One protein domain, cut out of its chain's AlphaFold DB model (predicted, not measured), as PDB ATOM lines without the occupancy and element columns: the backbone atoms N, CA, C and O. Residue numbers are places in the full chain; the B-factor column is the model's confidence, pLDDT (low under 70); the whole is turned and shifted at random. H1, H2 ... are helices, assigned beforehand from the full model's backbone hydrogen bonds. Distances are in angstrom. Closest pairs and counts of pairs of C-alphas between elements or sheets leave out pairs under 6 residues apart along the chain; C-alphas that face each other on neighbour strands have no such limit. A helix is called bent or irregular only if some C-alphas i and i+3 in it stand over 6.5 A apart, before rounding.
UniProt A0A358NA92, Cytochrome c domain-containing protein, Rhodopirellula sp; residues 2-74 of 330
ATOM      1  N   LEU A   2      34.075  24.251  11.687       51.91
ATOM      2  CA  LEU A   2      33.821  25.190  12.784       51.91
ATOM      3  C   LEU A   2      34.160  26.613  12.299       51.91
ATOM      4  O   LEU A   2      34.760  26.763  11.234       51.91
ATOM      5  N   THR A   3      33.757  27.642  13.042       64.31
ATOM      6  CA  THR A   3      33.992  29.082  12.794       64.31
ATOM      7  C   THR A   3      35.481  29.464  12.842       64.31
ATOM      8  O   THR A   3      35.873  30.409  13.515       64.31
ATOM      9  N   LEU A   4      36.322  28.666  12.196       68.69
ATOM     10  CA  LEU A   4      37.754  28.811  12.118       68.69
ATOM     11  C   LEU A   4      38.044  29.928  11.130       68.69
ATOM     12  O   LEU A   4      37.590  29.907   9.977       68.69
ATOM     13  N   GLU A   5      38.795  30.892  11.626       75.62
ATOM     14  CA  GLU A   5      39.406  31.927  10.823       75.62
ATOM     15  C   GLU A   5      40.511  31.287   9.957       75.62
ATOM     16  O   GLU A   5      41.315  30.486  10.458       75.62
ATOM     17  N   PRO A   6      40.523  31.550   8.641       77.38
ATOM     18  CA  PRO A   6      41.596  31.125   7.761       77.38
ATOM     19  C   PRO A   6      42.941  31.613   8.284       77.38
ATOM     20  O   PRO A   6      43.089  32.784   8.601       77.38
ATOM     21  N   LEU A   7      43.918  30.705   8.354       73.88
ATOM     22  CA  LEU A   7      45.277  31.022   8.806       73.88
ATOM     23  C   LEU A   7      45.361  31.542  10.254       73.88
ATOM     24  O   LEU A   7      46.369  32.131  10.616       73.88
ATOM     25  N   ALA A   8      44.373  31.262  11.117       71.81
ATOM     26  CA  ALA A   8      44.321  31.769  12.500       71.81
ATOM     27  C   ALA A   8      45.599  31.551  13.340       71.81
ATOM     28  O   ALA A   8      45.845  32.271  14.304       71.81
ATOM     29  N   THR A   9      46.398  30.530  13.015       71.12
ATOM     30  CA  THR A   9      47.662  30.213  13.702       71.12
ATOM     31  C   THR A   9      48.905  30.493  12.858       71.12
ATOM     32  O   THR A   9      50.013  30.216  13.315       71.12
ATOM     33  N   GLN A  10      48.742  30.965  11.623       71.94
ATOM     34  CA  GLN A  10      49.832  31.258  10.702       71.94
ATOM     35  C   GLN A  10      50.015  32.771  10.610       71.94
ATOM     36  O   GLN A  10      49.084  33.515  10.323       71.94
ATOM     37  N   THR A  11      51.241  33.224  10.845       69.75
ATOM     38  CA  THR A  11      51.603  34.623  10.640       69.75
ATOM     39  C   THR A  11      51.668  34.903   9.142       69.75
ATOM     40  O   THR A  11      52.443  34.262   8.434       69.75
ATOM     41  N   VAL A  12      50.864  35.851   8.668       73.12
ATOM     42  CA  VAL A  12      50.952  36.404   7.310       73.12
ATOM     43  C   VAL A  12      51.742  37.705   7.386       73.12
ATOM     44  O   VAL A  12      51.522  38.505   8.301       73.12
ATOM     45  N   HIS A  13      52.679  37.917   6.462       75.25
ATOM     46  CA  HIS A  13      53.430  39.168   6.423       75.25
ATOM     47  C   HIS A  13      52.474  40.339   6.102       75.25
ATOM     48  O   HIS A  13      51.650  40.203   5.197       75.25
ATOM     49  N   PRO A  14      52.535  41.491   6.802       76.75
ATOM     50  CA  PRO A  14      51.616  42.609   6.551       76.75
ATOM     51  C   PRO A  14      51.643  43.135   5.110       76.75
ATOM     52  O   PRO A  14      50.625  43.627   4.621       76.75
ATOM     53  N   GLU A  15      52.793  43.000   4.447       74.94
ATOM     54  CA  GLU A  15      53.036  43.416   3.059       74.94
ATOM     55  C   GLU A  15      52.956  42.257   2.055       74.94
ATOM     56  O   GLU A  15      53.369  42.419   0.912       74.94
ATOM     57  N   ASP A  16      52.449  41.085   2.455       78.88
ATOM     58  CA  ASP A  16      52.211  39.979   1.522       78.88
ATOM     59  C   ASP A  16      51.285  40.438   0.385       78.88
ATOM     60  O   ASP A  16      50.177  40.935   0.620       78.88
ATOM     61  N   SER A  17      51.746  40.283  -0.854       75.12
ATOM     62  CA  SER A  17      51.055  40.773  -2.052       75.12
ATOM     63  C   SER A  17      49.681  40.148  -2.308       75.12
ATOM     64  O   SER A  17      48.905  40.698  -3.095       75.12
ATOM     65  N   VAL A  18      49.353  39.025  -1.660       75.31
ATOM     66  CA  VAL A  18      48.100  38.283  -1.867       75.31
ATOM     67  C   VAL A  18      47.220  38.284  -0.617       75.31
ATOM     68  O   VAL A  18      46.004  38.467  -0.710       75.31
ATOM     69  N   LEU A  19      47.815  38.046   0.548       77.12
ATOM     70  CA  LEU A  19      47.136  37.813   1.822       77.12
ATOM     71  C   LEU A  19      47.345  38.952   2.833       77.12
ATOM     72  O   LEU A  19      46.704  38.946   3.888       77.12
ATOM     73  N   GLY A  20      48.206  39.924   2.520       76.62
ATOM     74  CA  GLY A  20      48.446  41.113   3.334       76.62
ATOM     75  C   GLY A  20      47.241  42.059   3.386       76.62
ATOM     76  O   GLY A  20      46.200  41.842   2.765       76.62
ATOM     77  N   GLY A  21      47.355  43.130   4.175       80.12
ATOM     78  CA  GLY A  21      46.350  44.206   4.202       80.12
ATOM     79  C   GLY A  21      44.953  43.840   4.738       80.12
ATOM     80  O   GLY A  21      43.992  44.546   4.439       80.12
ATOM     81  N   GLY A  22      44.814  42.759   5.518       78.94
ATOM     82  CA  GLY A  22      43.556  42.404   6.196       78.94
ATOM     83  C   GLY A  22      42.517  41.698   5.316       78.94
ATOM     84  O   GLY A  22      41.354  41.596   5.694       78.94
ATOM     85  N   VAL A  23      42.906  41.164   4.152       80.75
ATOM     86  CA  VAL A  23      41.989  40.494   3.200       80.75
ATOM     87  C   VAL A  23      41.223  39.311   3.820       80.75
ATOM     88  O   VAL A  23      40.104  38.994   3.399       80.75
ATOM     89  N   LEU A  24      41.809  38.661   4.829       80.75
ATOM     90  CA  LEU A  24      41.212  37.539   5.560       80.75
ATOM     91  C   LEU A  24      40.449  37.961   6.827       80.75
ATOM     92  O   LEU A  24      39.773  37.122   7.423       80.75
ATOM     93  N   GLU A  25      40.522  39.234   7.226       84.19
ATOM     94  CA  GLU A  25      39.997  39.715   8.505       84.19
ATOM     95  C   GLU A  25      38.486  39.476   8.612       84.19
ATOM     96  O   GLU A  25      37.687  39.905   7.773       84.19
ATOM     97  N   GLY A  26      38.083  38.740   9.649       84.44
ATOM     98  CA  GLY A  26      36.679  38.428   9.919       84.44
ATOM     99  C   GLY A  26      36.025  37.445   8.941       84.44
ATOM    100  O   GLY A  26      34.821  37.203   9.056       84.44
ATOM    101  N   LYS A  27      36.774  36.856   7.997       86.44
ATOM    102  CA  LYS A  27      36.262  35.797   7.114       86.44
ATOM    103  C   LYS A  27      36.363  34.431   7.790       86.44
ATOM    104  O   LYS A  27      37.313  34.138   8.505       86.44
ATOM    105  N   THR A  28      35.410  33.545   7.510       88.12
ATOM    106  CA  THR A  28      35.525  32.112   7.830       88.12
ATOM    107  C   THR A  28      35.879  31.304   6.583       88.12
ATOM    108  O   THR A  28      35.609  31.727   5.456       88.12
ATOM    109  N   TYR A  29      36.388  30.079   6.750       84.81
ATOM    110  CA  TYR A  29      36.541  29.156   5.613       84.81
ATOM    111  C   TYR A  29      35.232  28.925   4.844       84.81
ATOM    112  O   TYR A  29      35.249  28.733   3.629       84.81
ATOM    113  N   ALA A  30      34.086  28.956   5.531       87.88
ATOM    114  CA  ALA A  30      32.795  28.806   4.874       87.88
ATOM    115  C   ALA A  30      32.469  30.005   3.973       87.88
ATOM    116  O   ALA A  30      31.873  29.818   2.913       87.88
ATOM    117  N   ASP A  31      32.874  31.214   4.363       89.50
ATOM    118  CA  ASP A  31      32.708  32.414   3.540       89.50
ATOM    119  C   ASP A  31      33.595  32.340   2.300       89.50
ATOM    120  O   ASP A  31      33.091  32.502   1.190       89.50
ATOM    121  N   LEU A  32      34.865  31.951   2.471       88.69
ATOM    122  CA  LEU A  32      35.794  31.746   1.355       88.69
ATOM    123  C   LEU A  32      35.278  30.706   0.348       88.69
ATOM    124  O   LEU A  32      35.313  30.932  -0.860       88.69
ATOM    125  N   VAL A  33      34.748  29.573   0.824       90.69
ATOM    126  CA  VAL A  33      34.197  28.538  -0.067       90.69
ATOM    127  C   VAL A  33      32.963  29.040  -0.818       90.69
ATOM    128  O   VAL A  33      32.815  28.755  -2.007       90.69
ATOM    129  N   ARG A  34      32.070  29.783  -0.152       91.62
ATOM    130  CA  ARG A  34      30.865  30.329  -0.798       91.62
ATOM    131  C   ARG A  34      31.196  31.362  -1.867       91.62
ATOM    132  O   ARG A  34      30.486  31.417  -2.868       91.62
ATOM    133  N   GLU A  35      32.247  32.144  -1.646       91.44
ATOM    134  CA  GLU A  35      32.742  33.159  -2.574       91.44
ATOM    135  C   GLU A  35      33.416  32.528  -3.806       91.44
ATOM    136  O   GLU A  35      33.163  32.956  -4.930       91.44
ATOM    137  N   ALA A  36      34.217  31.473  -3.617       91.56
ATOM    138  CA  ALA A  36      35.039  30.891  -4.682       91.56
ATOM    139  C   ALA A  36      34.359  29.773  -5.500       91.56
ATOM    140  O   ALA A  36      34.686  29.578  -6.672       91.56
ATOM    141  N   PHE A  37      33.438  29.006  -4.906       93.69
ATOM    142  CA  PHE A  37      32.882  27.800  -5.531       93.69
ATOM    143  C   PHE A  37      31.394  27.931  -5.859       93.69
ATOM    144  O   PHE A  37      30.651  28.727  -5.287       93.69
ATOM    145  N   LYS A  38      30.924  27.103  -6.798       94.38
ATOM    146  CA  LYS A  38      29.507  27.095  -7.168       94.38
ATOM    147  C   LYS A  38      28.645  26.444  -6.071       94.38
ATOM    148  O   LYS A  38      29.073  25.441  -5.489       94.38
ATOM    149  N   PRO A  39      27.407  26.922  -5.827       95.44
ATOM    150  CA  PRO A  39      26.557  26.413  -4.750       95.44
ATOM    151  C   PRO A  39      26.292  24.908  -4.771       95.44
ATOM    152  O   PRO A  39      26.114  24.314  -3.713       95.44
ATOM    153  N   GLU A  40      26.264  24.245  -5.930       94.62
ATOM    154  CA  GLU A  40      26.061  22.792  -6.011       94.62
ATOM    155  C   GLU A  40      27.090  21.963  -5.228       94.62
ATOM    156  O   GLU A  40      26.789  20.821  -4.875       94.62
ATOM    157  N   TRP A  41      28.248  22.538  -4.901       91.50
ATOM    158  CA  TRP A  41      29.300  21.876  -4.135       91.50
ATOM    159  C   TRP A  41      29.146  22.020  -2.613       91.50
ATOM    160  O   TRP A  41      29.820  21.294  -1.884       91.50
ATOM    161  N   TYR A  42      28.278  22.909  -2.114       92.06
ATOM    162  CA  TYR A  42      28.129  23.153  -0.668       92.06
ATOM    163  C   TYR A  42      26.697  23.410  -0.166       92.06
ATOM    164  O   TYR A  42      26.498  23.547   1.040       92.06
ATOM    165  N   LYS A  43      25.694  23.532  -1.046       92.44
ATOM    166  CA  LYS A  43      24.323  23.934  -0.670       92.44
ATOM    167  C   LYS A  43      23.519  22.850   0.050       92.44
ATOM    168  O   LYS A  43      22.483  23.162   0.632       92.44
ATOM    169  N   VAL A  44      23.928  21.582  -0.030       90.44
ATOM    170  CA  VAL A  44      23.249  20.494   0.681       90.44
ATOM    171  C   VAL A  44      23.606  20.592   2.161       90.44
ATOM    172  O   VAL A  44      24.772  20.482   2.540       90.44
ATOM    173  N   ALA A  45      22.580  20.798   2.994       84.69
ATOM    174  CA  ALA A  45      22.747  21.057   4.421       84.69
ATOM    175  C   ALA A  45      23.545  19.951   5.121       84.69
ATOM    176  O   ALA A  45      24.469  20.249   5.869       84.69
ATOM    177  N   THR A  46      23.225  18.689   4.833       86.12
ATOM    178  CA  THR A  46      23.914  17.531   5.403       86.12
ATOM    179  C   THR A  46      23.982  16.371   4.420       86.12
ATOM    180  O   THR A  46      23.032  16.120   3.677       86.12
ATOM    181  N   VAL A  47      25.075  15.628   4.483       84.56
ATOM    182  CA  VAL A  47      25.293  14.325   3.854       84.56
ATOM    183  C   VAL A  47      25.376  13.239   4.940       84.56
ATOM    184  O   VAL A  47      25.180  13.530   6.122       84.56
ATOM    185  N   ASP A  48      25.575  11.978   4.545       80.81
ATOM    186  CA  ASP A  48      25.834  10.839   5.447       80.81
ATOM    187  C   ASP A  48      24.847  10.682   6.617       80.81
ATOM    188  O   ASP A  48      25.213  10.398   7.755       80.81
ATOM    189  N   GLY A  49      23.555  10.872   6.338       80.69
ATOM    190  CA  GLY A  49      22.507  10.698   7.346       80.69
ATOM    191  C   GLY A  49      22.389  11.847   8.352       80.69
ATOM    192  O   GLY A  49      21.761  11.661   9.390       80.69
ATOM    193  N   GLY A  50      22.939  13.031   8.053       81.25
ATOM    194  CA  GLY A  50      22.721  14.239   8.859       81.25
ATOM    195  C   GLY A  50      23.907  14.668   9.721       81.25
ATOM    196  O   GLY A  50      23.791  15.646  10.454       81.25
ATOM    197  N   THR A  51      25.023  13.942   9.673       83.00
ATOM    198  CA  THR A  51      26.159  14.117  10.592       83.00
ATOM    199  C   THR A  51      27.196  15.121  10.102       83.00
ATOM    200  O   THR A  51      27.851  15.759  10.922       83.00
ATOM    201  N   THR A  52      27.316  15.290   8.785       86.31
ATOM    202  CA  THR A  52      28.356  16.105   8.145       86.31
ATOM    203  C   THR A  52      27.716  17.013   7.109       86.31
ATOM    204  O   THR A  52      26.852  16.577   6.351       86.31
ATOM    205  N   THR A  53      28.115  18.276   7.031       90.12
ATOM    206  CA  THR A  53      27.668  19.175   5.955       90.12
ATOM    207  C   THR A  53      28.306  18.784   4.620       90.12
ATOM    208  O   THR A  53      29.418  18.259   4.581       90.12
ATOM    209  N   GLN A  54      27.658  19.077   3.486       91.56
ATOM    210  CA  GLN A  54      28.282  18.821   2.176       91.56
ATOM    211  C   GLN A  54      29.618  19.564   2.026       91.56
ATOM    212  O   GLN A  54      30.561  19.042   1.437       91.56
ATOM    213  N   MET A  55      29.706  20.770   2.589       89.81
ATOM    214  CA  MET A  55      30.927  21.569   2.571       89.81
ATOM    215  C   MET A  55      32.088  20.874   3.298       89.81
ATOM    216  O   MET A  55      33.215  20.918   2.817       89.81
ATOM    217  N   GLU A  56      31.822  20.224   4.432       88.38
ATOM    218  CA  GLU A  56      32.826  19.435   5.157       88.38
ATOM    219  C   GLU A  56      33.252  18.202   4.373       88.38
ATOM    220  O   GLU A  56      34.446  17.962   4.223       88.38
ATOM    221  N   ALA A  57      32.294  17.461   3.815       89.38
ATOM    222  CA  ALA A  57      32.594  16.285   3.004       89.38
ATOM    223  C   ALA A  57      33.439  16.631   1.762       89.38
ATOM    224  O   ALA A  57      34.302  15.856   1.356       89.38
ATOM    225  N   ASN A  58      33.240  17.825   1.195       92.12
ATOM    226  CA  ASN A  58      33.982  18.324   0.039       92.12
ATOM    227  C   ASN A  58      35.230  19.146   0.402       92.12
ATOM    228  O   ASN A  58      35.876  19.680  -0.501       92.12
ATOM    229  N   PHE A  59      35.614  19.256   1.679       88.00
ATOM    230  CA  PHE A  59      36.731  20.115   2.086       88.00
ATOM    231  C   PHE A  59      38.034  19.794   1.341       88.00
ATOM    232  O   PHE A  59      38.660  20.698   0.791       88.00
ATOM    233  N   SER A  60      38.400  18.512   1.232       88.38
ATOM    234  CA  SER A  60      39.618  18.086   0.527       88.38
ATOM    235  C   SER A  60      39.622  18.476  -0.953       88.38
ATOM    236  O   SER A  60      40.681  18.752  -1.513       88.38
ATOM    237  N   LEU A  61      38.447  18.530  -1.590       90.88
ATOM    238  CA  LEU A  61      38.313  19.007  -2.964       90.88
ATOM    239  C   LEU A  61      38.582  20.512  -3.049       90.88
ATOM    240  O   LEU A  61      39.373  20.936  -3.889       90.88
ATOM    241  N   PHE A  62      37.939  21.312  -2.189       90.94
ATOM    242  CA  PHE A  62      38.136  22.765  -2.166       90.94
ATOM    243  C   PHE A  62      39.595  23.118  -1.890       90.94
ATOM    244  O   PHE A  62      40.186  23.900  -2.629       90.94
ATOM    245  N   TRP A  63      40.181  22.476  -0.878       85.00
ATOM    246  CA  TRP A  63      41.584  22.629  -0.522       85.00
ATOM    247  C   TRP A  63      42.507  22.252  -1.684       85.00
ATOM    248  O   TRP A  63      43.356  23.045  -2.078       85.00
ATOM    249  N   GLY A  64      42.309  21.079  -2.294       89.19
ATOM    250  CA  GLY A  64      43.138  20.620  -3.408       89.19
ATOM    251  C   GLY A  64      43.079  21.543  -4.629       89.19
ATOM    252  O   GLY A  64      44.113  21.830  -5.230       89.19
ATOM    253  N   ILE A  65      41.892  22.053  -4.979       91.19
ATOM    254  CA  ILE A  65      41.735  23.012  -6.081       91.19
ATOM    255  C   ILE A  65      42.394  24.350  -5.735       91.19
ATOM    256  O   ILE A  65      43.099  24.896  -6.580       91.19
ATOM    257  N   ALA A  66      42.207  24.861  -4.515       85.94
ATOM    258  CA  ALA A  66      42.829  26.109  -4.078       85.94
ATOM    259  C   ALA A  66      44.363  26.023  -4.144       85.94
ATOM    260  O   ALA A  66      44.992  26.861  -4.786       85.94
ATOM    261  N   GLN A  67      44.947  24.950  -3.600       84.88
ATOM    262  CA  GLN A  67      46.387  24.688  -3.677       84.88
ATOM    263  C   GLN A  67      46.865  24.584  -5.129       84.88
ATOM    264  O   GLN A  67      47.881  25.172  -5.490       84.88
ATOM    265  N   MET A  68      46.136  23.866  -5.990       88.31
ATOM    266  CA  MET A  68      46.481  23.750  -7.410       88.31
ATOM    267  C   MET A  68      46.477  25.114  -8.115       88.31
ATOM    268  O   MET A  68      47.377  25.388  -8.904       88.31
ATOM    269  N   LEU A  69      45.469  25.952  -7.869       85.50
ATOM    270  CA  LEU A  69      45.364  27.280  -8.479       85.50
ATOM    271  C   LEU A  69      46.446  28.232  -7.968       85.50
ATOM    272  O   LEU A  69      46.987  29.002  -8.756       85.50
ATOM    273  N   TYR A  70      46.786  28.155  -6.683       82.31
ATOM    274  CA  TYR A  70      47.903  28.899  -6.113       82.31
ATOM    275  C   TYR A  70      49.234  28.466  -6.744       82.31
ATOM    276  O   TYR A  70      49.910  29.279  -7.364       82.31
ATOM    277  N   MET A  71      49.560  27.168  -6.718       82.88
ATOM    278  CA  MET A  71      50.810  26.643  -7.290       82.88
ATOM    279  C   MET A  71      50.944  26.886  -8.802       82.88
ATOM    280  O   MET A  71      52.056  26.942  -9.310       82.88
ATOM    281  N   ARG A  72      49.838  27.051  -9.540       82.88
ATOM    282  CA  ARG A  72      49.866  27.421 -10.969       82.88
ATOM    283  C   ARG A  72      50.290  28.866 -11.231       82.88
ATOM    284  O   ARG A  72      50.629  29.169 -12.367       82.88
ATOM    285  N   GLN A  73      50.229  29.735 -10.228       77.94
ATOM    286  CA  GLN A  73      50.689  31.124 -10.324       77.94
ATOM    287  C   GLN A  73      52.170  31.267  -9.956       77.94
ATOM    288  O   GLN A  73      52.781  32.280 -10.268       77.94
ATOM    289  N   LEU A  74      52.754  30.240  -9.333       78.25
ATOM    290  CA  LEU A  74      54.152  30.187  -8.917       78.25
ATOM    291  C   LEU A  74      55.066  29.832 -10.102       78.25
ATOM    292  O   LEU A  74      55.688  28.769 -10.128       78.25
TER     293      LEU A  74
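What this domain is: This is residues 2 to 74 of the 330 residues of the protein "Cytochrome c domain-containing protein" of Rhodopirellula sp (UniProt A0A358NA92). A mostly irregular, elongated chain with little regular structure: the long loop of residues 2 to 28 leads to the short H1, a second loop, residues 37 to 53, leads to the small H2, and the longer H3 follows; residues 67 to 74, of which 67 to 71 belong to H3, stick out. The 73 printed residues hold three named helices, H1, H2, H3, and no named strand; the class is all helix, with 25 residues in named elements. It is only just loose, close to compact, with a radius of gyration of the C-alphas of 13.9 A and spans of 45 by 26 by 18 A.

Where its parts are: H1 is residues 29 to 36, 10.5 A long, from C-alpha 29 at (36.541, 29.156, 5.613). H2 is residues 54 to 57. H3, residues 59 to 71, is 18.1 A long and ends with C-alpha 71 at (50.810, 26.643, -7.290).

How they stand to each other: H1 and H2 are close but not clearly touching; their closest C-alphas, of Ala 30 and Met 55, are 7.8 A apart. H1 and H3 are close but not clearly touching, the closest C-alphas, of Val 33 and Phe 62, 7.3 A apart, at a steep tilt of 60 degrees, the same way. H2 and H3 meet only through their link. In H1 and H3 every O i to N i+4 pair is within hydrogen-bond range; H2 is too short for such a pair, and its 1 O i to N i+3 pair is within range.

The domain as a whole: The C-alphas farthest apart, of Glu 15 and Gly 49, are 45.0 A apart. The printed part has no cut. The H1 to H2 link is long, 17 residues; H2 to H3 is tight. The pLDDT is under 70 at residues 2 to 4 and residue 11.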